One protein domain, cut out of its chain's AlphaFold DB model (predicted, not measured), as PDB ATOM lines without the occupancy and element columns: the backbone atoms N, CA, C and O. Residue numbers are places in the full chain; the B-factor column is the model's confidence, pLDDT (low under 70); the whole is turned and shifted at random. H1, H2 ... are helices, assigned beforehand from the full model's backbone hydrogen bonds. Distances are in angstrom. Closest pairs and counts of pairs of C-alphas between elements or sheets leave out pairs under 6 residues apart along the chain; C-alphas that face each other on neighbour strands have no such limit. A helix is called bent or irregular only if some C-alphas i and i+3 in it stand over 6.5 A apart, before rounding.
ATOM      1  N   PHE A 353     175.033 181.944 264.245       35.46
ATOM      2  CA  PHE A 353     176.360 181.909 263.605       35.46
ATOM      3  C   PHE A 353     177.303 180.813 264.129       35.46
ATOM      4  O   PHE A 353     178.224 180.420 263.417       35.46
ATOM      5  N   LYS A 354     177.064 180.268 265.331       33.74
ATOM      6  CA  LYS A 354     177.889 179.196 265.917       33.74
ATOM      7  C   LYS A 354     177.329 177.787 265.686       33.74
ATOM      8  O   LYS A 354     178.084 176.825 265.776       33.74
ATOM      9  N   SER A 355     176.033 177.655 265.387       38.70
ATOM     10  CA  SER A 355     175.359 176.366 265.196       38.70
ATOM     11  C   SER A 355     174.672 176.201 263.841       38.70
ATOM     12  O   SER A 355     174.595 175.074 263.384       38.70
ATOM     13  N   PHE A 356     174.178 177.250 263.174       39.26
ATOM     14  CA  PHE A 356     173.418 177.120 261.917       39.26
ATOM     15  C   PHE A 356     174.273 176.606 260.761       39.26
ATOM     16  O   PHE A 356     173.788 175.796 259.984       39.26
ATOM     17  N   VAL A 357     175.545 177.005 260.667       42.59
ATOM     18  CA  VAL A 357     176.450 176.475 259.633       42.59
ATOM     19  C   VAL A 357     176.756 174.991 259.877       42.59
ATOM     20  O   VAL A 357     176.441 174.200 258.990       42.59
ATOM     21  N   PRO A 358     177.243 174.552 261.062       40.30
ATOM     22  CA  PRO A 358     177.296 173.126 261.387       40.30
ATOM     23  C   PRO A 358     175.956 172.407 261.187       40.30
ATOM     24  O   PRO A 358     175.932 171.270 260.722       40.30
ATOM     25  N   HIS A 359     174.827 173.051 261.497       41.75
ATOM     26  CA  HIS A 359     173.515 172.429 261.354       41.75
ATOM     27  C   HIS A 359     173.104 172.247 259.888       41.75
ATOM     28  O   HIS A 359     172.682 171.161 259.529       41.75
ATOM     29  N   MET A 360     173.319 173.232 259.015       42.71
ATOM     30  CA  MET A 360     173.139 173.102 257.563       42.71
ATOM     31  C   MET A 360     174.069 172.029 256.974       42.71
ATOM     32  O   MET A 360     173.628 171.195 256.187       42.71
ATOM     33  N   LEU A 361     175.337 171.995 257.400       46.00
ATOM     34  CA  LEU A 361     176.308 170.973 256.987       46.00
ATOM     35  C   LEU A 361     175.918 169.563 257.476       46.00
ATOM     36  O   LEU A 361     176.225 168.591 256.800       46.00
ATOM     37  N   THR A 362     175.221 169.437 258.613       46.71
ATOM     38  CA  THR A 362     174.681 168.154 259.127       46.71
ATOM     39  C   THR A 362     173.280 167.817 258.618       46.71
ATOM     40  O   THR A 362     172.901 166.651 258.656       46.71
ATOM     41  N   GLN A 363     172.528 168.790 258.103       49.60
ATOM     42  CA  GLN A 363     171.248 168.582 257.418       49.60
ATOM     43  C   GLN A 363     171.445 168.160 255.955       49.60
ATOM     44  O   GLN A 363     170.639 167.401 255.430       49.60
ATOM     45  N   ALA A 364     172.525 168.610 255.307       57.61
ATOM     46  CA  ALA A 364     172.875 168.231 253.937       57.61
ATOM     47  C   ALA A 364     174.372 167.851 253.778       57.61
ATOM     48  O   ALA A 364     175.069 168.419 252.926       57.61
ATOM     49  N   PRO A 365     174.895 166.881 254.561       53.52
ATOM     50  CA  PRO A 365     176.302 166.477 254.498       53.52
ATOM     51  C   PRO A 365     176.640 165.850 253.145       53.52
ATOM     52  O   PRO A 365     177.689 166.141 252.580       53.52
ATOM     53  N   THR A 366     175.723 165.065 252.576       64.64
ATOM     54  CA  THR A 366     175.877 164.434 251.259       64.64
ATOM     55  C   THR A 366     175.990 165.476 250.146       64.64
ATOM     56  O   THR A 366     176.894 165.390 249.324       64.64
ATOM     57  N   VAL A 367     175.137 166.510 250.147       67.53
ATOM     58  CA  VAL A 367     175.202 167.609 249.161       67.53
ATOM     59  C   VAL A 367     176.493 168.409 249.334       67.53
ATOM     60  O   VAL A 367     177.171 168.707 248.357       67.53
ATOM     61  N   THR A 368     176.876 168.697 250.581       64.89
ATOM     62  CA  THR A 368     178.139 169.372 250.920       64.89
ATOM     63  C   THR A 368     179.350 168.593 250.398       64.89
ATOM     64  O   THR A 368     180.236 169.178 249.774       64.89
ATOM     65  N   PHE A 369     179.381 167.275 250.612       71.22
ATOM     66  CA  PHE A 369     180.443 166.397 250.129       71.22
ATOM     67  C   PHE A 369     180.474 166.340 248.598       71.22
ATOM     68  O   PHE A 369     181.529 166.555 248.016       71.22
ATOM     69  N   LEU A 370     179.326 166.136 247.941       77.89
ATOM     70  CA  LEU A 370     179.226 166.092 246.477       77.89
ATOM     71  C   LEU A 370     179.660 167.409 245.816       77.89
ATOM     72  O   LEU A 370     180.332 167.381 244.790       77.89
ATOM     73  N   LEU A 371     179.325 168.559 246.412       79.31
ATOM     74  CA  LEU A 371     179.808 169.865 245.954       79.31
ATOM     75  C   LEU A 371     181.320 170.005 246.141       79.31
ATOM     76  O   LEU A 371     182.013 170.403 245.208       79.31
ATOM     77  N   ALA A 372     181.849 169.661 247.318       79.12
ATOM     78  CA  ALA A 372     183.284 169.724 247.576       79.12
ATOM     79  C   ALA A 372     184.079 168.777 246.657       79.12
ATOM     80  O   ALA A 372     185.140 169.162 246.168       79.12
ATOM     81  N   ASP A 373     183.572 167.574 246.386       83.17
ATOM     82  CA  ASP A 373     184.216 166.600 245.507       83.17
ATOM     83  C   ASP A 373     184.177 167.061 244.044       83.17
ATOM     84  O   ASP A 373     185.232 167.167 243.426       83.17
ATOM     85  N   VAL A 374     183.022 167.494 243.517       84.66
ATOM     86  CA  VAL A 374     182.916 168.033 242.143       84.66
ATOM     87  C   VAL A 374     183.770 169.287 241.933       84.66
ATOM     88  O   VAL A 374     184.382 169.430 240.874       84.66
ATOM     89  N   LEU A 375     183.881 170.176 242.926       85.76
ATOM     90  CA  LEU A 375     184.773 171.340 242.847       85.76
ATOM     91  C   LEU A 375     186.258 170.925 242.849       85.76
ATOM     92  O   LEU A 375     187.043 171.468 242.071       85.76
ATOM     93  N   ASN A 376     186.656 169.938 243.661       87.25
ATOM     94  CA  ASN A 376     188.022 169.398 243.643       87.25
ATOM     95  C   ASN A 376     188.327 168.600 242.362       87.25
ATOM     96  O   ASN A 376     189.444 168.658 241.852       87.25
ATOM     97  N   GLU A 377     187.358 167.864 241.820       86.61
ATOM     98  CA  GLU A 377     187.484 167.107 240.572       86.61
ATOM     99  C   GLU A 377     187.600 168.040 239.360       86.61
ATOM    100  O   GLU A 377     188.453 167.817 238.498       86.61
ATOM    101  N   PHE A 378     186.840 169.144 239.343       88.76
ATOM    102  CA  PHE A 378     187.028 170.237 238.390       88.76
ATOM    103  C   PHE A 378     188.441 170.824 238.489       88.76
ATOM    104  O   PHE A 378     189.114 170.928 237.470       88.76
ATOM    105  N   VAL A 379     188.946 171.134 239.692       86.50
ATOM    106  CA  VAL A 379     190.318 171.657 239.874       86.50
ATOM    107  C   VAL A 379     191.388 170.653 239.415       86.50
ATOM    108  O   VAL A 379     192.357 171.039 238.758       86.50
ATOM    109  N   ARG A 380     191.223 169.357 239.709       87.79
ATOM    110  CA  ARG A 380     192.120 168.288 239.222       87.79
ATOM    111  C   ARG A 380     192.075 168.167 237.699       87.79
ATOM    112  O   ARG A 380     193.117 168.043 237.068       87.79
ATOM    113  N   SER A 381     190.887 168.246 237.103       87.74
ATOM    114  CA  SER A 381     190.710 168.195 235.647       87.74
ATOM    115  C   SER A 381     191.250 169.448 234.963       87.74
ATOM    116  O   SER A 381     191.832 169.348 233.889       87.74
ATOM    117  N   TRP A 382     191.124 170.612 235.603       88.75
ATOM    118  CA  TRP A 382     191.684 171.874 235.135       88.75
ATOM    119  C   TRP A 382     193.214 171.854 235.161       88.75
ATOM    120  O   TRP A 382     193.846 172.145 234.150       88.75
ATOM    121  N   THR A 383     193.833 171.427 236.266       84.70
ATOM    122  CA  THR A 383     195.301 171.301 236.330       84.70
ATOM    123  C   THR A 383     195.827 170.211 235.392       84.70
ATOM    124  O   THR A 383     196.866 170.413 234.770       84.70
ATOM    125  N   ALA A 384     195.085 169.113 235.191       86.09
ATOM    126  CA  ALA A 384     195.394 168.072 234.202       86.09
ATOM    127  C   ALA A 384     195.102 168.461 232.737       86.09
ATOM    128  O   ALA A 384     195.551 167.763 231.826       86.09
ATOM    129  N   PHE A 385     194.347 169.539 232.499       85.73
ATOM    130  CA  PHE A 385     194.157 170.165 231.188       85.73
ATOM    131  C   PHE A 385     195.294 171.155 230.910       85.73
ATOM    132  O   PHE A 385     196.007 171.012 229.920       85.73
ATOM    133  N   ILE A 386     195.537 172.089 231.833       82.59
ATOM    134  CA  ILE A 386     196.601 173.094 231.734       82.59
ATOM    135  C   ILE A 386     197.999 172.459 231.667       82.59
ATOM    136  O   ILE A 386     198.849 172.953 230.932       82.59
ATOM    137  N   SER A 387     198.255 171.344 232.360       80.59
ATOM    138  CA  SER A 387     199.554 170.654 232.291       80.59
ATOM    139  C   SER A 387     199.866 170.032 230.923       80.59
ATOM    140  O   SER A 387     201.024 169.717 230.658       80.59
ATOM    141  N   ARG A 388     198.869 169.894 230.035       80.84
ATOM    142  CA  ARG A 388     199.053 169.472 228.632       80.84
ATOM    143  C   ARG A 388     199.428 170.634 227.710       80.84
ATOM    144  O   ARG A 388     199.839 170.393 226.581       80.84
ATOM    145  N   ILE A 389     199.270 171.878 228.166       79.92
ATOM    146  CA  ILE A 389     199.610 173.090 227.418       79.92
ATOM    147  C   ILE A 389     201.001 173.547 227.888       79.92
ATOM    148  O   ILE A 389     201.149 173.889 229.065       79.92
ATOM    149  N   PRO A 390     202.038 173.583 227.030       74.86
ATOM    150  CA  PRO A 390     203.353 174.111 227.409       74.86
ATOM    151  C   PRO A 390     203.277 175.578 227.869       74.86
ATOM    152  O   PRO A 390     202.370 176.303 227.463       74.86
ATOM    153  N   ALA A 391     204.192 176.011 228.742       71.40
ATOM    154  CA  ALA A 391     204.225 177.386 229.258       71.40
ATOM    155  C   ALA A 391     204.428 178.400 228.118       71.40
ATOM    156  O   ALA A 391     205.338 178.224 227.312       71.40
ATOM    157  N   GLY A 392     203.574 179.427 228.038       67.88
ATOM    158  CA  GLY A 392     203.573 180.404 226.941       67.88
ATOM    159  C   GLY A 392     202.860 179.941 225.660       67.88
ATOM    160  O   GLY A 392     202.712 180.727 224.732       67.88
ATOM    161  N   CYS A 393     202.367 178.695 225.591       71.45
ATOM    162  CA  CYS A 393     201.646 178.154 224.424       71.45
ATOM    163  C   CYS A 393     200.110 178.201 224.569       71.45
ATOM    164  O   CYS A 393     199.387 177.452 223.899       71.45
ATOM    165  N   MET A 394     199.598 179.049 225.465       75.95
ATOM    166  CA  MET A 394     198.169 179.320 225.623       75.95
ATOM    167  C   MET A 394     197.779 180.544 224.789       75.95
ATOM    168  O   MET A 394     198.363 181.608 224.952       75.95
ATOM    169  N   ALA A 395     196.776 180.421 223.915       69.44
ATOM    170  CA  ALA A 395     196.358 181.540 223.069       69.44
ATOM    171  C   ALA A 395     195.799 182.720 223.895       69.44
ATOM    172  O   ALA A 395     194.858 182.541 224.675       69.44
ATOM    173  N   ASP A 396     196.309 183.936 223.671       66.08
ATOM    174  CA  ASP A 396     195.913 185.132 224.434       66.08
ATOM    175  C   ASP A 396     194.414 185.443 224.353       66.08
ATOM    176  O   ASP A 396     193.825 185.896 225.331       66.08
ATOM    177  N   ASP A 397     193.743 185.164 223.235       66.61
ATOM    178  CA  ASP A 397     192.284 185.325 223.134       66.61
ATOM    179  C   ASP A 397     191.521 184.371 224.052       66.61
ATOM    180  O   ASP A 397     190.523 184.752 224.665       66.61
ATOM    181  N   MET A 398     192.006 183.137 224.188       71.80
ATOM    182  CA  MET A 398     191.436 182.152 225.098       71.80
ATOM    183  C   MET A 398     191.687 182.555 226.555       71.80
ATOM    184  O   MET A 398     190.758 182.514 227.361       71.80
ATOM    185  N   ALA A 399     192.900 183.014 226.880       71.14
ATOM    186  CA  ALA A 399     193.239 183.540 228.200       71.14
ATOM    187  C   ALA A 399     192.378 184.771 228.558       71.14
ATOM    188  O   ALA A 399     191.698 184.778 229.587       71.14
ATOM    189  N   ARG A 400     192.314 185.778 227.673       69.50
ATOM    190  CA  ARG A 400     191.513 187.002 227.853       69.50
ATOM    191  C   ARG A 400     190.017 186.718 227.985       69.50
ATOM    192  O   ARG A 400     189.368 187.376 228.794       69.50
ATOM    193  N   ARG A 401     189.460 185.747 227.247       71.87
ATOM    194  CA  ARG A 401     188.060 185.307 227.424       71.87
ATOM    195  C   ARG A 401     187.854 184.605 228.774       71.87
ATOM    196  O   ARG A 401     186.922 184.959 229.485       71.87
ATOM    197  N   LEU A 402     188.744 183.693 229.178       69.75
ATOM    198  CA  LEU A 402     188.665 182.996 230.474       69.75
ATOM    199  C   LEU A 402     188.713 183.943 231.685       69.75
ATOM    200  O   LEU A 402     188.049 183.679 232.689       69.75
ATOM    201  N   ALA A 403     189.436 185.062 231.579       66.60
ATOM    202  CA  ALA A 403     189.498 186.104 232.609       66.60
ATOM    203  C   ALA A 403     188.249 187.005 232.709       66.60
ATOM    204  O   ALA A 403     188.136 187.776 233.662       66.60
ATOM    205  N   ARG A 404     187.304 186.948 231.758       66.69
ATOM    206  CA  ARG A 404     186.065 187.746 231.805       66.69
ATOM    207  C   ARG A 404     185.016 187.066 232.681       66.69
ATOM    208  O   ARG A 404     184.176 186.318 232.189       66.69
ATOM    209  N   TYR A 405     185.059 187.338 233.981       62.09
ATOM    210  CA  TYR A 405     184.116 186.800 234.972       62.09
ATOM    211  C   TYR A 405     182.754 187.533 234.962       62.09
ATOM    212  O   TYR A 405     182.328 188.092 235.973       62.09
ATOM    213  N   ASP A 406     182.079 187.572 233.809       59.66
ATOM    214  CA  ASP A 406     180.698 188.067 233.720       59.66
ATOM    215  C   ASP A 406     179.715 187.042 234.325       59.66
ATOM    216  O   ASP A 406     179.974 185.845 234.426       59.66
ATOM    217  N   THR A 407     178.541 187.527 234.713       52.61
ATOM    218  CA  THR A 407     177.328 186.766 235.034       52.61
ATOM    219  C   THR A 407     176.891 185.803 233.925       52.61
ATOM    220  O   THR A 407     176.243 184.795 234.213       52.61
ATOM    221  N   ARG A 408     177.252 186.093 232.670       54.70
ATOM    222  CA  ARG A 408     177.133 185.195 231.520       54.70
ATOM    223  C   ARG A 408     178.415 184.372 231.399       54.70
ATOM    224  O   ARG A 408     179.438 184.882 230.959       54.70
ATOM    225  N   GLY A 409     178.365 183.096 231.781       56.74
ATOM    226  CA  GLY A 409     179.494 182.192 231.548       56.74
ATOM    227  C   GLY A 409     179.734 181.975 230.049       56.74
ATOM    228  O   GLY A 409     178.776 181.921 229.278       56.74
ATOM    229  N   MET A 410     180.995 181.769 229.653       64.28
ATOM    230  CA  MET A 410     181.453 181.654 228.249       64.28
ATOM    231  C   MET A 410     180.700 180.629 227.371       64.28
ATOM    232  O   MET A 410     180.804 180.670 226.152       64.28
ATOM    233  N   LEU A 411     179.930 179.714 227.971       57.00
ATOM    234  CA  LEU A 411     179.010 178.788 227.293       57.00
ATOM    235  C   LEU A 411     177.793 179.476 226.632       57.00
ATOM    236  O   LEU A 411     176.958 178.794 226.038       57.00
ATOM    237  N   HIS A 412     177.660 180.798 226.771       56.08
ATOM    238  CA  HIS A 412     176.608 181.624 226.171       56.08
ATOM    239  C   HIS A 412     177.146 182.765 225.282       56.08
ATOM    240  O   HIS A 412     176.348 183.568 224.808       56.08
ATOM    241  N   ASP A 413     178.465 182.849 225.070       56.16
ATOM    242  CA  ASP A 413     179.074 183.781 224.113       56.16
ATOM    243  C   ASP A 413     179.118 183.151 222.716       56.16
ATOM    244  O   ASP A 413     179.512 181.988 222.569       56.16
ATOM    245  N   ASP A 414     178.825 183.939 221.680       53.55
ATOM    246  CA  ASP A 414     179.082 183.530 220.301       53.55
ATOM    247  C   ASP A 414     180.595 183.319 220.085       53.55
ATOM    248  O   ASP A 414     181.452 184.182 220.339       53.55
ATOM    249  N   GLY A 415     180.942 182.098 219.676       54.11
ATOM    250  CA  GLY A 415     182.326 181.656 219.536       54.11
ATOM    251  C   GLY A 415     183.063 182.339 218.376       54.11
ATOM    252  O   GLY A 415     182.438 182.860 217.452       54.11
ATOM    253  N   PRO A 416     184.409 182.326 218.369       56.81
ATOM    254  CA  PRO A 416     185.157 182.704 217.172       56.81
ATOM    255  C   PRO A 416     184.802 181.757 216.014       56.81
ATOM    256  O   PRO A 416     184.716 180.545 216.215       56.81
ATOM    257  N   ALA A 417     184.654 182.293 214.797       55.21
ATOM    258  CA  ALA A 417     184.174 181.555 213.617       55.21
ATOM    259  C   ALA A 417     185.007 180.309 213.238       55.21
ATOM    260  O   ALA A 417     184.536 179.441 212.505       55.21
ATOM    261  N   ARG A 418     186.237 180.196 213.755       55.68
ATOM    262  CA  ARG A 418     187.004 178.946 213.834       55.68
ATOM    263  C   ARG A 418     187.494 178.759 215.281       55.68
ATOM    264  O   ARG A 418     188.454 179.429 215.666       55.68
ATOM    265  N   PRO A 419     186.866 177.900 216.105       62.45
ATOM    266  CA  PRO A 419     187.362 177.605 217.446       62.45
ATOM    267  C   PRO A 419     188.661 176.793 217.380       62.45
ATOM    268  O   PRO A 419     188.784 175.861 216.585       62.45
ATOM    269  N   SER A 420     189.632 177.115 218.237       71.66
ATOM    270  CA  SER A 420     190.843 176.298 218.373       71.66
ATOM    271  C   SER A 420     190.540 174.989 219.112       71.66
ATOM    272  O   SER A 420     189.609 174.908 219.917       71.66
ATOM    273  N   GLN A 421     191.358 173.955 218.897       76.34
ATOM    274  CA  GLN A 421     191.198 172.678 219.603       76.34
ATOM    275  C   GLN A 421     191.327 172.845 221.133       76.34
ATOM    276  O   GLN A 421     190.592 172.208 221.886       76.34
ATOM    277  N   GLN A 422     192.205 173.752 221.589       77.11
ATOM    278  CA  GLN A 422     192.335 174.143 223.001       77.11
ATOM    279  C   GLN A 422     191.041 174.782 223.537       77.11
ATOM    280  O   GLN A 422     190.576 174.422 224.619       77.11
ATOM    281  N   TRP A 423     190.440 175.702 222.771       78.89
ATOM    282  CA  TRP A 423     189.186 176.370 223.129       78.89
ATOM    283  C   TRP A 423     188.043 175.364 223.273       78.89
ATOM    284  O   TRP A 423     187.364 175.356 224.297       78.89
ATOM    285  N   GLN A 424     187.879 174.469 222.295       78.77
ATOM    286  CA  GLN A 424     186.823 173.459 222.313       78.77
ATOM    287  C   GLN A 424     186.947 172.523 223.528       78.77
ATOM    288  O   GLN A 424     185.984 172.353 224.272       78.77
ATOM    289  N   GLN A 425     188.150 172.000 223.804       81.25
ATOM    290  CA  GLN A 425     188.401 171.164 224.989       81.25
ATOM    291  C   GLN A 425     188.083 171.890 226.307       81.25
ATOM    292  O   GLN A 425     187.568 171.277 227.241       81.25
ATOM    293  N   CYS A 426     188.354 173.195 226.385       83.32
ATOM    294  CA  CYS A 426     188.049 174.013 227.557       83.32
ATOM    295  C   CYS A 426     186.540 174.249 227.733       83.32
ATOM    296  O   CYS A 426     186.018 174.102 228.839       83.32
ATOM    297  N   VAL A 427     185.831 174.553 226.642       81.80
ATOM    298  CA  VAL A 427     184.367 174.698 226.604       81.80
ATOM    299  C   VAL A 427     183.677 173.400 227.028       81.80
ATOM    300  O   VAL A 427     182.757 173.432 227.845       81.80
ATOM    301  N   ASP A 428     184.140 172.253 226.531       82.77
ATOM    302  CA  ASP A 428     183.557 170.951 226.859       82.77
ATOM    303  C   ASP A 428     183.854 170.531 228.310       82.77
ATOM    304  O   ASP A 428     182.961 170.027 228.993       82.77
ATOM    305  N   LEU A 429     185.055 170.825 228.830       85.87
ATOM    306  CA  LEU A 429     185.392 170.649 230.250       85.87
ATOM    307  C   LEU A 429     184.481 171.506 231.142       85.87
ATOM    308  O   LEU A 429     183.894 170.987 232.093       85.87
ATOM    309  N   LEU A 430     184.318 172.796 230.824       84.60
ATOM    310  CA  LEU A 430     183.413 173.686 231.557       84.60
ATOM    311  C   LEU A 430     181.967 173.168 231.524       84.60
ATOM    312  O   LEU A 430     181.338 173.129 232.579       84.60
ATOM    313  N   ARG A 431     181.471 172.701 230.365       83.13
ATOM    314  CA  ARG A 431     180.104 172.166 230.221       83.13
ATOM    315  C   ARG A 431     179.870 170.913 231.069       83.13
ATOM    316  O   ARG A 431     178.882 170.828 231.793       83.13
ATOM    317  N   VAL A 432     180.793 169.948 231.035       86.17
ATOM    318  CA  VAL A 432     180.667 168.699 231.814       86.17
ATOM    319  C   VAL A 432     180.577 168.981 233.316       86.17
ATOM    320  O   VAL A 432     179.764 168.362 234.012       86.17
ATOM    321  N   TYR A 433     181.364 169.929 233.828       87.18
ATOM    322  CA  TYR A 433     181.307 170.292 235.244       87.18
ATOM    323  C   TYR A 433     180.142 171.234 235.583       87.18
ATOM    324  O   TYR A 433     179.565 171.072 236.659       87.18
ATOM    325  N   SER A 434     179.717 172.139 234.690       82.68
ATOM    326  CA  SER A 434     178.527 172.980 234.914       82.68
ATOM    327  C   SER A 434     177.253 172.145 234.988       82.68
ATOM    328  O   SER A 434     176.424 172.364 235.872       82.68
ATOM    329  N   ASP A 435     177.120 171.137 234.126       80.70
ATOM    330  CA  ASP A 435     175.977 170.223 234.119       80.70
ATOM    331  C   ASP A 435     175.927 169.392 235.405       80.70
ATOM    332  O   ASP A 435     174.863 169.227 236.004       80.70
ATOM    333  N   ARG A 436     177.079 168.893 235.874       81.92
ATOM    334  CA  ARG A 436     177.174 168.152 237.143       81.92
ATOM    335  C   ARG A 436     176.863 169.039 238.347       81.92
ATOM    336  O   ARG A 436     176.103 168.610 239.212       81.92
ATOM    337  N   LEU A 437     177.377 170.271 238.382       78.84
ATOM    338  CA  LEU A 437     177.070 171.236 239.442       78.84
ATOM    339  C   LEU A 437     175.568 171.578 239.458       78.84
ATOM    340  O   LEU A 437     174.938 171.535 240.512       78.84
ATOM    341  N   THR A 438     174.973 171.824 238.287       74.56
ATOM    342  CA  THR A 438     173.536 172.115 238.133       74.56
ATOM    343  C   THR A 438     172.668 170.942 238.594       74.56
ATOM    344  O   THR A 438     171.684 171.148 239.296       74.56
ATOM    345  N   ARG A 439     173.051 169.693 238.284       74.70
ATOM    346  CA  ARG A 439     172.340 168.489 238.763       74.70
ATOM    347  C   ARG A 439     172.399 168.313 240.284       74.70
ATOM    348  O   ARG A 439     171.447 167.786 240.849       74.70
ATOM    349  N   ILE A 440     173.484 168.733 240.940       69.46
ATOM    350  CA  ILE A 440     173.627 168.669 242.408       69.46
ATOM    351  C   ILE A 440     172.847 169.797 243.100       69.46
ATOM    352  O   ILE A 440     172.345 169.605 244.205       69.46
ATOM    353  N   LEU A 441     172.744 170.969 242.466       67.66
ATOM    354  CA  LEU A 441     172.094 172.152 243.042       67.66
ATOM    355  C   LEU A 441     170.593 172.248 242.736       67.66
ATOM    356  O   LEU A 441     169.858 172.829 243.532       67.66
ATOM    357  N   GLY A 442     170.133 171.649 241.637       58.62
ATOM    358  CA  GLY A 442     168.742 171.700 241.190       58.62
ATOM    359  C   GLY A 442     168.371 173.008 240.479       58.62
ATOM    360  O   GLY A 442     169.195 173.896 240.273       58.62
ATOM    361  N   THR A 443     167.099 173.129 240.090       49.61
ATOM    362  CA  THR A 443     166.547 174.287 239.356       49.61
ATOM    363  C   THR A 443     166.125 175.462 240.251       49.61
ATOM    364  O   THR A 443     165.559 176.440 239.770       49.61
ATOM    365  N   GLY A 444     166.419 175.394 241.551       51.79
ATOM    366  CA  GLY A 444     166.251 176.476 242.521       51.79
ATOM    367  C   GLY A 444     167.389 176.437 243.539       51.79
ATOM    368  O   GLY A 444     168.043 175.411 243.687       51.79
ATOM    369  N   THR A 445     167.656 177.541 244.241       52.44
ATOM    370  CA  THR A 445     168.908 177.721 245.006       52.44
ATOM    371  C   THR A 445     168.717 177.766 246.538       52.44
ATOM    372  O   THR A 445     169.094 178.761 247.162       52.44
ATOM    373  N   PRO A 446     168.185 176.718 247.207       46.71
ATOM    374  CA  PRO A 446     167.923 176.738 248.655       46.71
ATOM    375  C   PRO A 446     169.200 176.763 249.516       46.71
ATOM    376  O   PRO A 446     169.137 176.865 250.742       46.71
ATOM    377  N   HIS A 447     170.373 176.607 248.898       56.14
ATOM    378  CA  HIS A 447     171.624 176.258 249.568       56.14
ATOM    379  C   HIS A 447     172.808 177.157 249.180       56.14
ATOM    380  O   HIS A 447     173.957 176.745 249.319       56.14
ATOM    381  N   GLY A 448     172.569 178.408 248.765       59.67
ATOM    382  CA  GLY A 448     173.640 179.363 248.427       59.67
ATOM    383  C   GLY A 448     174.726 179.503 249.510       59.67
ATOM    384  O   GLY A 448     175.903 179.662 249.189       59.67
ATOM    385  N   HIS A 449     174.361 179.355 250.791       57.77
ATOM    386  CA  HIS A 449     175.319 179.345 251.901       57.77
ATOM    387  C   HIS A 449     176.127 178.039 252.024       57.77
ATOM    388  O   HIS A 449     177.283 178.100 252.439       57.77
ATOM    389  N   LEU A 450     175.584 176.878 251.627       63.26
ATOM    390  CA  LEU A 450     176.384 175.650 251.503       63.26
ATOM    391  C   LEU A 450     177.378 175.780 250.357       63.26
ATOM    392  O   LEU A 450     178.546 175.500 250.580       63.26
ATOM    393  N   VAL A 451     176.960 176.275 249.182       69.98
ATOM    394  CA  VAL A 451     177.874 176.434 248.033       69.98
ATOM    395  C   VAL A 451     179.031 177.368 248.387       69.98
ATOM    396  O   VAL A 451     180.189 176.999 248.200       69.98
ATOM    397  N   ALA A 452     178.735 178.518 249.003       70.08
ATOM    398  CA  ALA A 452     179.758 179.430 249.507       70.08
ATOM    399  C   ALA A 452     180.640 178.796 250.603       70.08
ATOM    400  O   ALA A 452     181.848 179.008 250.606       70.08
ATOM    401  N   THR A 453     180.075 177.975 251.500       68.05
ATOM    402  CA  THR A 453     180.846 177.249 252.531       68.05
ATOM    403  C   THR A 453     181.783 176.213 251.905       68.05
ATOM    404  O   THR A 453     182.978 176.219 252.199       68.05
ATOM    405  N   THR A 454     181.290 175.369 250.992       73.62
ATOM    406  CA  THR A 454     182.105 174.378 250.272       73.62
ATOM    407  C   THR A 454     183.173 175.041 249.419       73.62
ATOM    408  O   THR A 454     184.311 174.584 249.411       73.62
ATOM    409  N   LEU A 455     182.853 176.153 248.755       80.15
ATOM    410  CA  LEU A 455     183.801 176.864 247.909       80.15
ATOM    411  C   LEU A 455     184.884 177.557 248.738       80.15
ATOM    412  O   LEU A 455     186.060 177.400 248.425       80.15
ATOM    413  N   CYS A 456     184.539 178.252 249.825       76.76
ATOM    414  CA  CYS A 456     185.541 178.813 250.735       76.76
ATOM    415  C   CYS A 456     186.407 177.724 251.376       76.76
ATOM    416  O   CYS A 456     187.604 177.946 251.551       76.76
ATOM    417  N   ALA A 457     185.849 176.552 251.698       74.09
ATOM    418  CA  ALA A 457     186.621 175.413 252.191       74.09
ATOM    419  C   ALA A 457     187.599 174.884 251.126       74.09
ATOM    420  O   ALA A 457     188.771 174.675 251.436       74.09
ATOM    421  N   VAL A 458     187.157 174.746 249.871       78.65
ATOM    422  CA  VAL A 458     187.988 174.329 248.727       78.65
ATOM    423  C   VAL A 458     189.087 175.359 248.430       78.65
ATOM    424  O   VAL A 458     190.259 174.990 248.421       78.65
ATOM    425  N   LEU A 459     188.764 176.653 248.299       81.87
ATOM    426  CA  LEU A 459     189.759 177.724 248.137       81.87
ATOM    427  C   LEU A 459     190.761 177.748 249.303       81.87
ATOM    428  O   LEU A 459     191.967 177.861 249.088       81.87
ATOM    429  N   SER A 460     190.285 177.597 250.542       76.21
ATOM    430  CA  SER A 460     191.158 177.577 251.722       76.21
ATOM    431  C   SER A 460     192.076 176.355 251.743       76.21
ATOM    432  O   SER A 460     193.231 176.479 252.138       76.21
ATOM    433  N   ALA A 461     191.593 175.185 251.318       75.69
ATOM    434  CA  ALA A 461     192.376 173.953 251.269       75.69
ATOM    435  C   ALA A 461     193.420 173.946 250.141       75.69
ATOM    436  O   ALA A 461     194.514 173.421 250.340       75.69
ATOM    437  N   LEU A 462     193.093 174.540 248.988       78.96
ATOM    438  CA  LEU A 462     193.952 174.568 247.802       78.96
ATOM    439  C   LEU A 462     194.960 175.722 247.798       78.96
ATOM    440  O   LEU A 462     196.077 175.536 247.325       78.96
ATOM    441  N   TYR A 463     194.577 176.900 248.301       80.04
ATOM    442  CA  TYR A 463     195.333 178.138 248.074       80.04
ATOM    443  C   TYR A 463     195.757 178.874 249.346       80.04
ATOM    444  O   TYR A 463     196.726 179.616 249.297       80.04
ATOM    445  N   VAL A 464     195.095 178.677 250.493       68.68
ATOM    446  CA  VAL A 464     195.469 179.374 251.744       68.68
ATOM    447  C   VAL A 464     196.306 178.471 252.655       68.68
ATOM    448  O   VAL A 464     197.414 178.823 253.053       68.68
ATOM    449  N   LEU A 465     195.814 177.265 252.953       66.23
ATOM    450  CA  LEU A 465     196.484 176.326 253.853       66.23
ATOM    451  C   LEU A 465     197.868 175.853 253.366       66.23
ATOM    452  O   LEU A 465     198.744 175.728 254.225       66.23
ATOM    453  N   PRO A 466     198.130 175.607 252.063       62.45
ATOM    454  CA  PRO A 466     199.448 175.150 251.622       62.45
ATOM    455  C   PRO A 466     200.571 176.157 251.879       62.45
ATOM    456  O   PRO A 466     201.648 175.735 252.294       62.45
ATOM    457  N   HIS A 467     200.319 177.466 251.739       55.68
ATOM    458  CA  HIS A 467     201.299 178.498 252.104       55.68
ATOM    459  C   HIS A 467     201.672 178.396 253.592       55.68
ATOM    460  O   HIS A 467     202.845 178.248 253.925       55.68
ATOM    461  N   THR A 468     200.678 178.309 254.481       50.83
ATOM    462  CA  THR A 468     200.906 178.188 255.939       50.83
ATOM    463  C   THR A 468     201.459 176.838 256.412       50.83
ATOM    464  O   THR A 468     201.819 176.688 257.577       50.83
ATOM    465  N   ARG A 469     201.528 175.830 255.530       45.78
ATOM    466  CA  ARG A 469     202.181 174.539 255.811       45.78
ATOM    467  C   ARG A 469     203.641 174.494 255.356       45.78
ATOM    468  O   ARG A 469     204.364 173.616 255.813       45.78
ATOM    469  N   SER A 535     201.858 184.724 230.084       72.14
ATOM    470  CA  SER A 535     201.098 185.958 230.310       72.14
ATOM    471  C   SER A 535     200.531 185.971 231.735       72.14
ATOM    472  O   SER A 535     200.269 184.922 232.323       72.14
ATOM    473  N   GLU A 536     200.309 187.151 232.319       74.35
ATOM    474  CA  GLU A 536     199.777 187.266 233.689       74.35
ATOM    475  C   GLU A 536     198.447 186.504 233.856       74.35
ATOM    476  O   GLU A 536     198.179 185.888 234.888       74.35
ATOM    477  N   VAL A 537     197.629 186.488 232.802       76.80
ATOM    478  CA  VAL A 537     196.365 185.749 232.766       76.80
ATOM    479  C   VAL A 537     196.595 184.240 232.657       76.80
ATOM    480  O   VAL A 537     195.928 183.482 233.361       76.80
ATOM    481  N   GLU A 538     197.549 183.787 231.838       78.62
ATOM    482  CA  GLU A 538     197.959 182.380 231.812       78.62
ATOM    483  C   GLU A 538     198.463 181.939 233.195       78.62
ATOM    484  O   GLU A 538     198.013 180.913 233.701       78.62
ATOM    485  N   TRP A 539     199.318 182.733 233.849       81.45
ATOM    486  CA  TRP A 539     199.804 182.483 235.208       81.45
ATOM    487  C   TRP A 539     198.653 182.303 236.199       81.45
ATOM    488  O   TRP A 539     198.594 181.274 236.881       81.45
ATOM    489  N   ARG A 540     197.674 183.221 236.212       79.46
ATOM    490  CA  ARG A 540     196.471 183.061 237.045       79.46
ATOM    491  C   ARG A 540     195.759 181.750 236.739       79.46
ATOM    492  O   ARG A 540     195.462 181.018 237.670       79.46
ATOM    493  N   LEU A 541     195.553 181.410 235.467       81.76
ATOM    494  CA  LEU A 541     194.858 180.185 235.055       81.76
ATOM    495  C   LEU A 541     195.660 178.893 235.308       81.76
ATOM    496  O   LEU A 541     195.053 177.823 235.387       81.76
ATOM    497  N   ARG A 542     196.991 178.960 235.475       81.92
ATOM    498  CA  ARG A 542     197.822 177.820 235.912       81.92
ATOM    499  C   ARG A 542     197.771 177.599 237.420       81.92
ATOM    500  O   ARG A 542     197.704 176.451 237.856       81.92
ATOM    501  N   HIS A 543     197.809 178.673 238.205       82.00
ATOM    502  CA  HIS A 543     197.850 178.591 239.667       82.00
ATOM    503  C   HIS A 543     196.456 178.542 240.314       82.00
ATOM    504  O   HIS A 543     196.294 177.898 241.348       82.00
ATOM    505  N   TYR A 544     195.440 179.135 239.685       85.07
ATOM    506  CA  TYR A 544     194.069 179.261 240.181       85.07
ATOM    507  C   TYR A 544     193.067 178.765 239.130       85.07
ATOM    508  O   TYR A 544     193.045 179.226 237.991       85.07
ATOM    509  N   ALA A 545     192.199 177.821 239.503       84.88
ATOM    510  CA  ALA A 545     191.158 177.347 238.591       84.88
ATOM    511  C   ALA A 545     190.048 178.412 238.434       84.88
ATOM    512  O   ALA A 545     189.653 179.012 239.440       84.88
ATOM    513  N   PRO A 546     189.487 178.629 237.225       84.41
ATOM    514  CA  PRO A 546     188.476 179.656 236.956       84.41
ATOM    515  C   PRO A 546     187.077 179.226 237.435       84.41
ATOM    516  O   PRO A 546     186.134 179.084 236.656       84.41
ATOM    517  N   LEU A 547     186.934 179.024 238.747       84.98
ATOM    518  CA  LEU A 547     185.674 178.670 239.409       84.98
ATOM    519  C   LEU A 547     184.563 179.701 239.140       84.98
ATOM    520  O   LEU A 547     183.392 179.331 239.082       84.98
ATOM    521  N   GLY A 548     184.916 180.964 238.887       81.86
ATOM    522  CA  GLY A 548     184.000 182.004 238.420       81.86
ATOM    523  C   GLY A 548     183.240 181.614 237.149       81.86
ATOM    524  O   GLY A 548     182.021 181.740 237.120       81.86
ATOM    525  N   GLN A 549     183.911 181.046 236.140       80.22
ATOM    526  CA  GLN A 549     183.265 180.615 234.886       80.22
ATOM    527  C   GLN A 549     182.300 179.437 235.108       80.22
ATOM    528  O   GLN A 549     181.199 179.389 234.547       80.22
ATOM    529  N   LEU A 550     182.672 178.506 235.990       81.98
ATOM    530  CA  LEU A 550     181.821 177.389 236.408       81.98
ATOM    531  C   LEU A 550     180.558 177.873 237.159       81.98
ATOM    532  O   LEU A 550     179.472 177.316 237.000       81.98
ATOM    533  N   LEU A 551     180.664 178.948 237.941       77.16
ATOM    534  CA  LEU A 551     179.526 179.554 238.644       77.16
ATOM    535  C   LEU A 551     178.695 180.518 237.784       77.16
ATOM    536  O   LEU A 551     177.503 180.697 238.041       77.16
ATOM    537  N   ALA A 552     179.303 181.135 236.773       75.01
ATOM    538  CA  ALA A 552     178.631 181.989 235.802       75.01
ATOM    539  C   ALA A 552     177.769 181.165 234.835       75.01
ATOM    540  O   ALA A 552     176.616 181.507 234.587       75.01
ATOM    541  N   SER A 553     178.278 180.025 234.355       70.37
ATOM    542  CA  SER A 553     177.506 179.095 233.511       70.37
ATOM    543  C   SER A 553     176.260 178.540 234.210       70.37
ATOM    544  O   SER A 553     175.215 178.397 233.581       70.37
ATOM    545  N   THR A 554     176.325 178.318 235.527       69.46
ATOM    546  CA  THR A 554     175.161 177.933 236.348       69.46
ATOM    547  C   THR A 554     174.310 179.123 236.818       69.46
ATOM    548  O   THR A 554     173.260 178.926 237.424       69.46
ATOM    549  N   ARG A 555     174.724 180.365 236.513       68.16
ATOM    550  CA  ARG A 555     174.082 181.648 236.879       68.16
ATOM    551  C   ARG A 555     174.013 181.946 238.388       68.16
ATOM    552  O   ARG A 555     173.378 182.914 238.802       68.16
ATOM    553  N   ILE A 556     174.709 181.171 239.222       65.92
ATOM    554  CA  ILE A 556     174.661 181.281 240.695       65.92
ATOM    555  C   ILE A 556     175.709 182.280 241.229       65.92
ATOM    556  O   ILE A 556     175.578 182.765 242.353       65.92
ATOM    557  N   LEU A 557     176.713 182.654 240.422       71.08
ATOM    558  CA  LEU A 557     177.789 183.593 240.790       71.08
ATOM    559  C   LEU A 557     177.273 184.900 241.431       71.08
ATOM    560  O   LEU A 557     177.799 185.339 242.452       71.08
ATOM    561  N   GLY A 558     176.204 185.491 240.883       66.89
ATOM    562  CA  GLY A 558     175.605 186.720 241.422       66.89
ATOM    563  C   GLY A 558     175.002 186.554 242.824       66.89
ATOM    564  O   GLY A 558     175.173 187.427 243.673       66.89
ATOM    565  N   LEU A 559     174.359 185.412 243.091       63.32
ATOM    566  CA  LEU A 559     173.698 185.109 244.369       63.32
ATOM    567  C   LEU A 559     174.698 184.792 245.492       63.32
ATOM    568  O   LEU A 559     174.409 185.012 246.668       63.32
ATOM    569  N   GLN A 560     175.885 184.279 245.156       68.55
ATOM    570  CA  GLN A 560     176.859 183.847 246.163       68.55
ATOM    571  C   GLN A 560     177.571 184.997 246.877       68.55
ATOM    572  O   GLN A 560     178.054 184.773 247.985       68.55
ATOM    573  N   LYS A 561     177.612 186.214 246.309       70.43
ATOM    574  CA  LYS A 561     178.417 187.337 246.836       70.43
ATOM    575  C   LYS A 561     178.218 187.579 248.344       70.43
ATOM    576  O   LYS A 561     179.186 187.621 249.100       70.43
ATOM    577  N   VAL A 562     176.961 187.669 248.788       66.66
ATOM    578  CA  VAL A 562     176.596 187.915 250.200       66.66
ATOM    579  C   VAL A 562     176.994 186.739 251.100       66.66
ATOM    580  O   VAL A 562     177.487 186.929 252.212       66.66
ATOM    581  N   HIS A 563     176.812 185.508 250.620       64.88
ATOM    582  CA  HIS A 563     177.169 184.316 251.379       64.88
ATOM    583  C   HIS A 563     178.686 184.123 251.480       64.88
ATOM    584  O   HIS A 563     179.159 183.786 252.559       64.88
ATOM    585  N   LEU A 564     179.446 184.383 250.411       75.51
ATOM    586  CA  LEU A 564     180.909 184.292 250.401       75.51
ATOM    587  C   LEU A 564     181.523 185.230 251.451       75.51
ATOM    588  O   LEU A 564     182.355 184.796 252.248       75.51
ATOM    589  N   PHE A 565     181.036 186.476 251.522       74.23
ATOM    590  CA  PHE A 565     181.436 187.442 252.548       74.23
ATOM    591  C   PHE A 565     181.176 186.922 253.971       74.23
ATOM    592  O   PHE A 565     182.083 186.917 254.806       74.23
ATOM    593  N   ALA A 566     179.957 186.443 254.245       65.77
ATOM    594  CA  ALA A 566     179.567 185.936 255.563       65.77
ATOM    595  C   ALA A 566     180.332 184.658 255.968       65.77
ATOM    596  O   ALA A 566     180.647 184.462 257.141       65.77
ATOM    597  N   VAL A 567     180.670 183.796 255.004       67.18
ATOM    598  CA  VAL A 567     181.507 182.608 255.226       67.18
ATOM    599  C   VAL A 567     182.941 183.022 255.570       67.18
ATOM    600  O   VAL A 567     183.486 182.556 256.570       67.18
ATOM    601  N   ALA A 568     183.539 183.917 254.780       69.83
ATOM    602  CA  ALA A 568     184.919 184.366 254.961       69.83
ATOM    603  C   ALA A 568     185.125 185.121 256.285       69.83
ATOM    604  O   ALA A 568     186.042 184.807 257.042       69.83
ATOM    605  N   THR A 569     184.243 186.078 256.590       65.03
ATOM    606  CA  THR A 569     184.326 186.904 257.809       65.03
ATOM    607  C   THR A 569     183.797 186.206 259.063       65.03
ATOM    608  O   THR A 569     184.159 186.604 260.167       65.03
ATOM    609  N   GLY A 570     182.974 185.159 258.931       60.68
ATOM    610  CA  GLY A 570     182.432 184.401 260.062       60.68
ATOM    611  C   GLY A 570     183.199 183.114 260.383       60.68
ATOM    612  O   GLY A 570     183.663 182.924 261.507       60.68
ATOM    613  N   GLN A 571     183.321 182.204 259.414       56.22
ATOM    614  CA  GLN A 571     183.666 180.799 259.679       56.22
ATOM    615  C   GLN A 571     185.176 180.548 259.813       56.22
ATOM    616  O   GLN A 571     185.599 179.800 260.694       56.22
ATOM    617  N   LEU A 572     186.013 181.189 258.987       56.05
ATOM    618  CA  LEU A 572     187.471 180.947 258.965       56.05
ATOM    619  C   LEU A 572     188.224 181.419 260.221       56.05
ATOM    620  O   LEU A 572     189.425 181.159 260.353       56.05
ATOM    621  N   ARG A 573     187.515 182.090 261.132       53.79
ATOM    622  CA  ARG A 573     188.012 182.657 262.391       53.79
ATOM    623  C   ARG A 573     188.068 181.652 263.543       53.79
ATOM    624  O   ARG A 573     188.727 181.899 264.548       53.79
ATOM    625  N   VAL A 574     187.368 180.522 263.427       54.14
ATOM    626  CA  VAL A 574     187.259 179.545 264.519       54.14
ATOM    627  C   VAL A 574     188.596 178.822 264.725       54.14
ATOM    628  O   VAL A 574     189.016 178.030 263.887       54.14
ATOM    629  N   GLY A 575     189.247 179.076 265.867       54.56
ATOM    630  CA  GLY A 575     190.444 178.346 266.309       54.56
ATOM    631  C   GLY A 575     191.791 178.864 265.786       54.56
ATOM    632  O   GLY A 575     192.731 178.080 265.703       54.56
ATOM    633  N   ARG A 576     191.905 180.151 265.424       61.06
ATOM    634  CA  ARG A 576     193.158 180.782 264.949       61.06
ATOM    635  C   ARG A 576     193.528 182.031 265.752       61.06
ATOM    636  O   ARG A 576     192.675 182.611 266.421       61.06
ATOM    637  N   SER A 577     194.790 182.459 265.664       67.88
ATOM    638  CA  SER A 577     195.217 183.766 266.183       67.88
ATOM    639  C   SER A 577     194.720 184.907 265.286       67.88
ATOM    640  O   SER A 577     194.425 184.696 264.109       67.88
ATOM    641  N   VAL A 578     194.645 186.133 265.820       65.33
ATOM    642  CA  VAL A 578     194.156 187.303 265.062       65.33
ATOM    643  C   VAL A 578     195.039 187.594 263.842       65.33
ATOM    644  O   VAL A 578     194.510 187.827 262.762       65.33
ATOM    645  N   ALA A 579     196.367 187.499 263.971       66.05
ATOM    646  CA  ALA A 579     197.290 187.713 262.851       66.05
ATOM    647  C   ALA A 579     197.071 186.694 261.715       66.05
ATOM    648  O   ALA A 579     196.831 187.086 260.575       66.05
ATOM    649  N   GLN A 580     197.028 185.395 262.044       69.70
ATOM    650  CA  GLN A 580     196.728 184.334 261.072       69.70
ATOM    651  C   GLN A 580     195.333 184.506 260.460       69.70
ATOM    652  O   GLN A 580     195.137 184.278 259.273       69.70
ATOM    653  N   GLN A 581     194.341 184.929 261.243       67.55
ATOM    654  CA  GLN A 581     192.999 185.208 260.734       67.55
ATOM    655  C   GLN A 581     193.014 186.319 259.674       67.55
ATOM    656  O   GLN A 581     192.377 186.163 258.629       67.55
ATOM    657  N   VAL A 582     193.723 187.423 259.927       72.16
ATOM    658  CA  VAL A 582     193.865 188.541 258.983       72.16
ATOM    659  C   VAL A 582     194.534 188.067 257.698       72.16
ATOM    660  O   VAL A 582     193.959 188.216 256.620       72.16
ATOM    661  N   GLU A 583     195.696 187.426 257.821       75.40
ATOM    662  CA  GLU A 583     196.471 186.870 256.712       75.40
ATOM    663  C   GLU A 583     195.631 185.902 255.862       75.40
ATOM    664  O   GLU A 583     195.469 186.104 254.660       75.40
ATOM    665  N   HIS A 584     194.993 184.907 256.486       77.25
ATOM    666  CA  HIS A 584     194.153 183.929 255.790       77.25
ATOM    667  C   HIS A 584     192.940 184.573 255.102       77.25
ATOM    668  O   HIS A 584     192.524 184.104 254.043       77.25
ATOM    669  N   THR A 585     192.352 185.626 255.683       78.53
ATOM    670  CA  THR A 585     191.189 186.311 255.088       78.53
ATOM    671  C   THR A 585     191.613 187.174 253.898       78.53
ATOM    672  O   THR A 585     190.939 187.150 252.867       78.53
ATOM    673  N   ARG A 586     192.765 187.859 253.985       83.31
ATOM    674  CA  ARG A 586     193.385 188.582 252.859       83.31
ATOM    675  C   ARG A 586     193.769 187.625 251.726       83.31
ATOM    676  O   ARG A 586     193.385 187.855 250.582       83.31
ATOM    677  N   MET A 587     194.420 186.504 252.044       83.23
ATOM    678  CA  MET A 587     194.783 185.471 251.065       83.23
ATOM    679  C   MET A 587     193.557 184.793 250.436       83.23
ATOM    680  O   MET A 587     193.571 184.528 249.235       83.23
ATOM    681  N   LEU A 588     192.463 184.575 251.182       83.17
ATOM    682  CA  LEU A 588     191.200 184.121 250.587       83.17
ATOM    683  C   LEU A 588     190.603 185.182 249.652       83.17
ATOM    684  O   LEU A 588     190.111 184.821 248.588       83.17
ATOM    685  N   ALA A 589     190.629 186.468 250.017       84.53
ATOM    686  CA  ALA A 589     190.099 187.544 249.175       84.53
ATOM    687  C   ALA A 589     190.845 187.639 247.831       84.53
ATOM    688  O   ALA A 589     190.205 187.760 246.783       84.53
ATOM    689  N   LEU A 590     192.176 187.497 247.857       85.71
ATOM    690  CA  LEU A 590     193.017 187.399 246.660       85.71
ATOM    691  C   LEU A 590     192.716 186.124 245.854       85.71
ATOM    692  O   LEU A 590     192.425 186.211 244.666       85.71
ATOM    693  N   ALA A 591     192.687 184.946 246.487       83.82
ATOM    694  CA  ALA A 591     192.377 183.688 245.798       83.82
ATOM    695  C   ALA A 591     190.962 183.674 245.182       83.82
ATOM    696  O   ALA A 591     190.770 183.161 244.083       83.82
ATOM    697  N   ALA A 592     189.970 184.273 245.848       84.50
ATOM    698  CA  ALA A 592     188.610 184.404 245.327       84.50
ATOM    699  C   ALA A 592     188.534 185.352 244.117       84.50
ATOM    700  O   ALA A 592     187.735 185.096 243.215       84.50
ATOM    701  N   LEU A 593     189.373 186.397 244.071       86.15
ATOM    702  CA  LEU A 593     189.536 187.270 242.904       86.15
ATOM    703  C   LEU A 593     190.226 186.526 241.747       86.15
ATOM    704  O   LEU A 593     189.714 186.527 240.631       86.15
ATOM    705  N   TYR A 594     191.341 185.833 242.010       85.97
ATOM    706  CA  TYR A 594     192.093 185.081 240.994       85.97
ATOM    707  C   TYR A 594     191.303 183.901 240.401       85.97
ATOM    708  O   TYR A 594     191.424 183.613 239.212       85.97
ATOM    709  N   CYS A 595     190.445 183.255 241.194       84.75
ATOM    710  CA  CYS A 595     189.496 182.249 240.712       84.75
ATOM    711  C   CYS A 595     188.252 182.841 240.018       84.75
ATOM    712  O   CYS A 595     187.443 182.071 239.495       84.75
ATOM    713  N   GLY A 596     188.050 184.164 240.037       81.48
ATOM    714  CA  GLY A 596     186.883 184.838 239.455       81.48
ATOM    715  C   GLY A 596     185.567 184.673 240.223       81.48
ATOM    716  O   GLY A 596     184.496 184.899 239.667       81.48
ATOM    717  N   VAL A 597     185.618 184.235 241.484       81.23
ATOM    718  CA  VAL A 597     184.428 184.012 242.328       81.23
ATOM    719  C   VAL A 597     184.008 185.295 243.050       81.23
ATOM    720  O   VAL A 597     182.821 185.531 243.275       81.23
ATOM    721  N   ALA A 598     184.978 186.142 243.395       80.72
ATOM    722  CA  ALA A 598     184.744 187.486 243.898       80.72
ATOM    723  C   ALA A 598     185.043 188.522 242.809       80.72
ATOM    724  O   ALA A 598     186.098 188.495 242.183       80.72
ATOM    725  N   GLY A 599     184.110 189.455 242.613       79.37
ATOM    726  CA  GLY A 599     184.386 190.716 241.924       79.37
ATOM    727  C   GLY A 599     184.977 191.747 242.888       79.37
ATOM    728  O   GLY A 599     184.889 191.577 244.107       79.37
ATOM    729  N   TRP A 600     185.523 192.832 242.339       81.40
ATOM    730  CA  TRP A 600     186.252 193.871 243.075       81.40
ATOM    731  C   TRP A 600     185.582 194.348 244.373       81.40
ATOM    732  O   TRP A 600     186.249 194.337 245.407       81.40
ATOM    733  N   ASP A 601     184.278 194.666 244.363       78.41
ATOM    734  CA  ASP A 601     183.525 195.074 245.568       78.41
ATOM    735  C   ASP A 601     183.718 194.097 246.736       78.41
ATOM    736  O   ASP A 601     183.989 194.473 247.876       78.41
ATOM    737  N   LEU A 602     183.569 192.808 246.429       80.98
ATOM    738  CA  LEU A 602     183.549 191.722 247.396       80.98
ATOM    739  C   LEU A 602     184.958 191.419 247.902       80.98
ATOM    740  O   LEU A 602     185.133 191.193 249.097       80.98
ATOM    741  N   THR A 603     185.963 191.483 247.029       83.70
ATOM    742  CA  THR A 603     187.370 191.361 247.425       83.70
ATOM    743  C   THR A 603     187.797 192.514 248.332       83.70
ATOM    744  O   THR A 603     188.410 192.261 249.366       83.70
ATOM    745  N   VAL A 604     187.426 193.760 248.013       82.83
ATOM    746  CA  VAL A 604     187.712 194.940 248.851       82.83
ATOM    747  C   VAL A 604     187.027 194.823 250.217       82.83
ATOM    748  O   VAL A 604     187.674 195.032 251.243       82.83
ATOM    749  N   LEU A 605     185.754 194.413 250.255       80.43
ATOM    750  CA  LEU A 605     185.030 194.154 251.505       80.43
ATOM    751  C   LEU A 605     185.686 193.036 252.333       80.43
ATOM    752  O   LEU A 605     185.938 193.229 253.520       80.43
ATOM    753  N   MET A 606     185.999 191.884 251.731       78.80
ATOM    754  CA  MET A 606     186.650 190.764 252.428       78.80
ATOM    755  C   MET A 606     188.044 191.134 252.955       78.80
ATOM    756  O   MET A 606     188.385 190.766 254.077       78.80
ATOM    757  N   TYR A 607     188.835 191.878 252.175       82.74
ATOM    758  CA  TYR A 607     190.183 192.307 252.553       82.74
ATOM    759  C   TYR A 607     190.162 193.347 253.689       82.74
ATOM    760  O   TYR A 607     190.979 193.268 254.604       82.74
ATOM    761  N   HIS A 608     189.216 194.292 253.672       77.88
ATOM    762  CA  HIS A 608     189.036 195.281 254.742       77.88
ATOM    763  C   HIS A 608     188.547 194.646 256.046       77.88
ATOM    764  O   HIS A 608     189.174 194.790 257.093       77.88
ATOM    765  N   PHE A 609     187.456 193.875 255.986       74.75
ATOM    766  CA  PHE A 609     186.875 193.254 257.177       74.75
ATOM    767  C   PHE A 609     187.729 192.108 257.755       74.75
ATOM    768  O   PHE A 609     187.357 191.549 258.786       74.75
ATOM    769  N   ALA A 610     188.887 191.787 257.162       71.73
ATOM    770  CA  ALA A 610     189.866 190.836 257.692       71.73
ATOM    771  C   ALA A 610     190.335 191.190 259.118       71.73
ATOM    772  O   ALA A 610     190.372 190.304 259.977       71.73
ATOM    773  N   GLU A 611     190.638 192.472 259.365       64.76
ATOM    774  CA  GLU A 611     191.144 193.011 260.643       64.76
ATOM    775  C   GLU A 611     190.044 193.311 261.664       64.76
ATOM    776  O   GLU A 611     190.284 193.229 262.868       64.76
ATOM    777  N   CYS A 612     188.818 193.597 261.217       61.00
ATOM    778  CA  CYS A 612     187.708 193.849 262.132       61.00
ATOM    779  C   CYS A 612     187.432 192.614 263.015       61.00
ATOM    780  O   CYS A 612     187.243 191.520 262.470       61.00
ATOM    781  N   PRO A 613     187.333 192.751 264.354       55.98
ATOM    782  CA  PRO A 613     187.001 191.638 265.246       55.98
ATOM    783  C   PRO A 613     185.609 191.053 264.949       55.98
ATOM    784  O   PRO A 613     184.823 191.615 264.191       55.98
ATOM    785  N   LEU A 614     185.288 189.902 265.552       48.90
ATOM    786  CA  LEU A 614     184.090 189.090 265.259       48.90
ATOM    787  C   LEU A 614     182.724 189.795 265.377       48.90
ATOM    788  O   LEU A 614     181.734 189.229 264.923       48.90
ATOM    789  N   ASN A 615     182.647 190.984 265.979       45.40
ATOM    790  CA  ASN A 615     181.390 191.690 266.218       45.40
ATOM    791  C   ASN A 615     181.484 193.180 265.817       45.40
ATOM    792  O   ASN A 615     181.481 194.050 266.690       45.40
ATOM    793  N   PRO A 616     181.570 193.511 264.512       46.11
ATOM    794  CA  PRO A 616     181.660 194.901 264.050       46.11
ATOM    795  C   PRO A 616     180.371 195.711 264.289       46.11
ATOM    796  O   PRO A 616     180.388 196.929 264.167       46.11
ATOM    797  N   PHE A 617     179.267 195.055 264.663       44.84
ATOM    798  CA  PHE A 617     177.973 195.670 264.975       44.84
ATOM    799  C   PHE A 617     177.630 195.496 266.469       44.84
ATOM    800  O   PHE A 617     176.600 194.923 266.828       44.84
ATOM    801  N   SER A 618     178.532 195.937 267.355       37.15
ATOM    802  CA  SER A 618     178.472 195.729 268.818       37.15
ATOM    803  C   SER A 618     177.479 196.650 269.556       37.15
ATOM    804  O   SER A 618     177.791 197.231 270.592       37.15
TER     805      SER A 618
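What this domain is: This is residues 353 to 469 and 535 to 618 of the 2087 residues of the protein "Transmembrane_protein_-_conserved" of Leishmania infantum (UniProt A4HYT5). An elongated body of helices has three of them, H8, H9 and H10, side by side in a triangle toward one end, each running opposite to the one before, and H5 crosses H8 and H9, caught between them and H2. H2 and H4 run side by side in opposite directions toward the other end, where the short H3 and H6 meet; H7 packs across H4 nearer the middle. The printed part has 201 residues with ten named helices, H1 to H10 in chain order, and no named strand: all helix. It is compact, with a radius of gyration of the C-alphas of 17.1 A, and spans 58 by 35 by 29 A.

How they stand to each other: H1, residues 353 to 363, touches no helix; it is close but not clearly touching to H2, residues 365 to 386, with the C-alphas of Leu 361 and Thr 368 closest at 6.5 A. H2 touches H4, residues 421 to 441, at a shallow tilt of 3 degrees, opposite ways, closest at Phe 378 and Tyr 433, C-alphas 6.5 A apart. With residues 368 to 376 alone H2 touches H5, residues 448 to 469, at a steep tilt of 53 degrees, closest at the C-alphas of Ala 372 and Thr 454, 5.5 A. H3, residues 396 to 402, touches H6, residues 536 to 543, closest at the C-alphas of Ala 399 and Val 537, 6.0 A. H4 touches H7, residues 547 to 553, with residues 430 to 434 alone, about perpendicular at 78 degrees, closest at the C-alphas of Ser 434 and Leu 550, 5.7 A. The hub is H8, residues 557 to 573, which touches four helices. It only just touches H7, only at the corner, with 3 pairs of C-alphas within 8 A. H5 touches H8 at a steep tilt of 52 degrees, closest at the C-alphas of Ala 452 and Leu 564, 5.1 A. H8 forms a hairpin with H9, residues 578 to 594, at 19 degrees, and H9 another with H10, residues 600 to 608, at 11 degrees. Every O i to N i+4 pair is within hydrogen-bond range in H2, H3, H4, H6, H7, H9 and H10; the counts are 5 of 7 in H1, 14 of 18 in H5 and 8 of 13 in H8.

Where its parts are: H1 begins at C-alpha 353, (176.360, 181.909, 263.605), and H10 ends at C-alpha 608, (189.036, 195.281, 254.742). From first to last C-alpha H2 measures 31.2 A, H4 30.2 A, H5 29.9 A, H9 24.3 A and H8 23.9 A. H8 is irregular, with C-alphas 559 and 562 7.1 A apart; H1 and H5 are only just so, at 7.0 A from 354 to 357 and 6.8 A from 462 to 465.

The domain as a whole: The C-alphas farthest apart, of Arg 418 and Ser 618, are 58.1 A apart. Residues 470 to 534 are not printed, with 28.0 A between C-alphas 469 and 535. The link from H3 to H4 is long. The mean pLDDT of the printed part is 70.1; 90 residues are under 70, among them 353 to 368, 402 to 419 and 611 to 618.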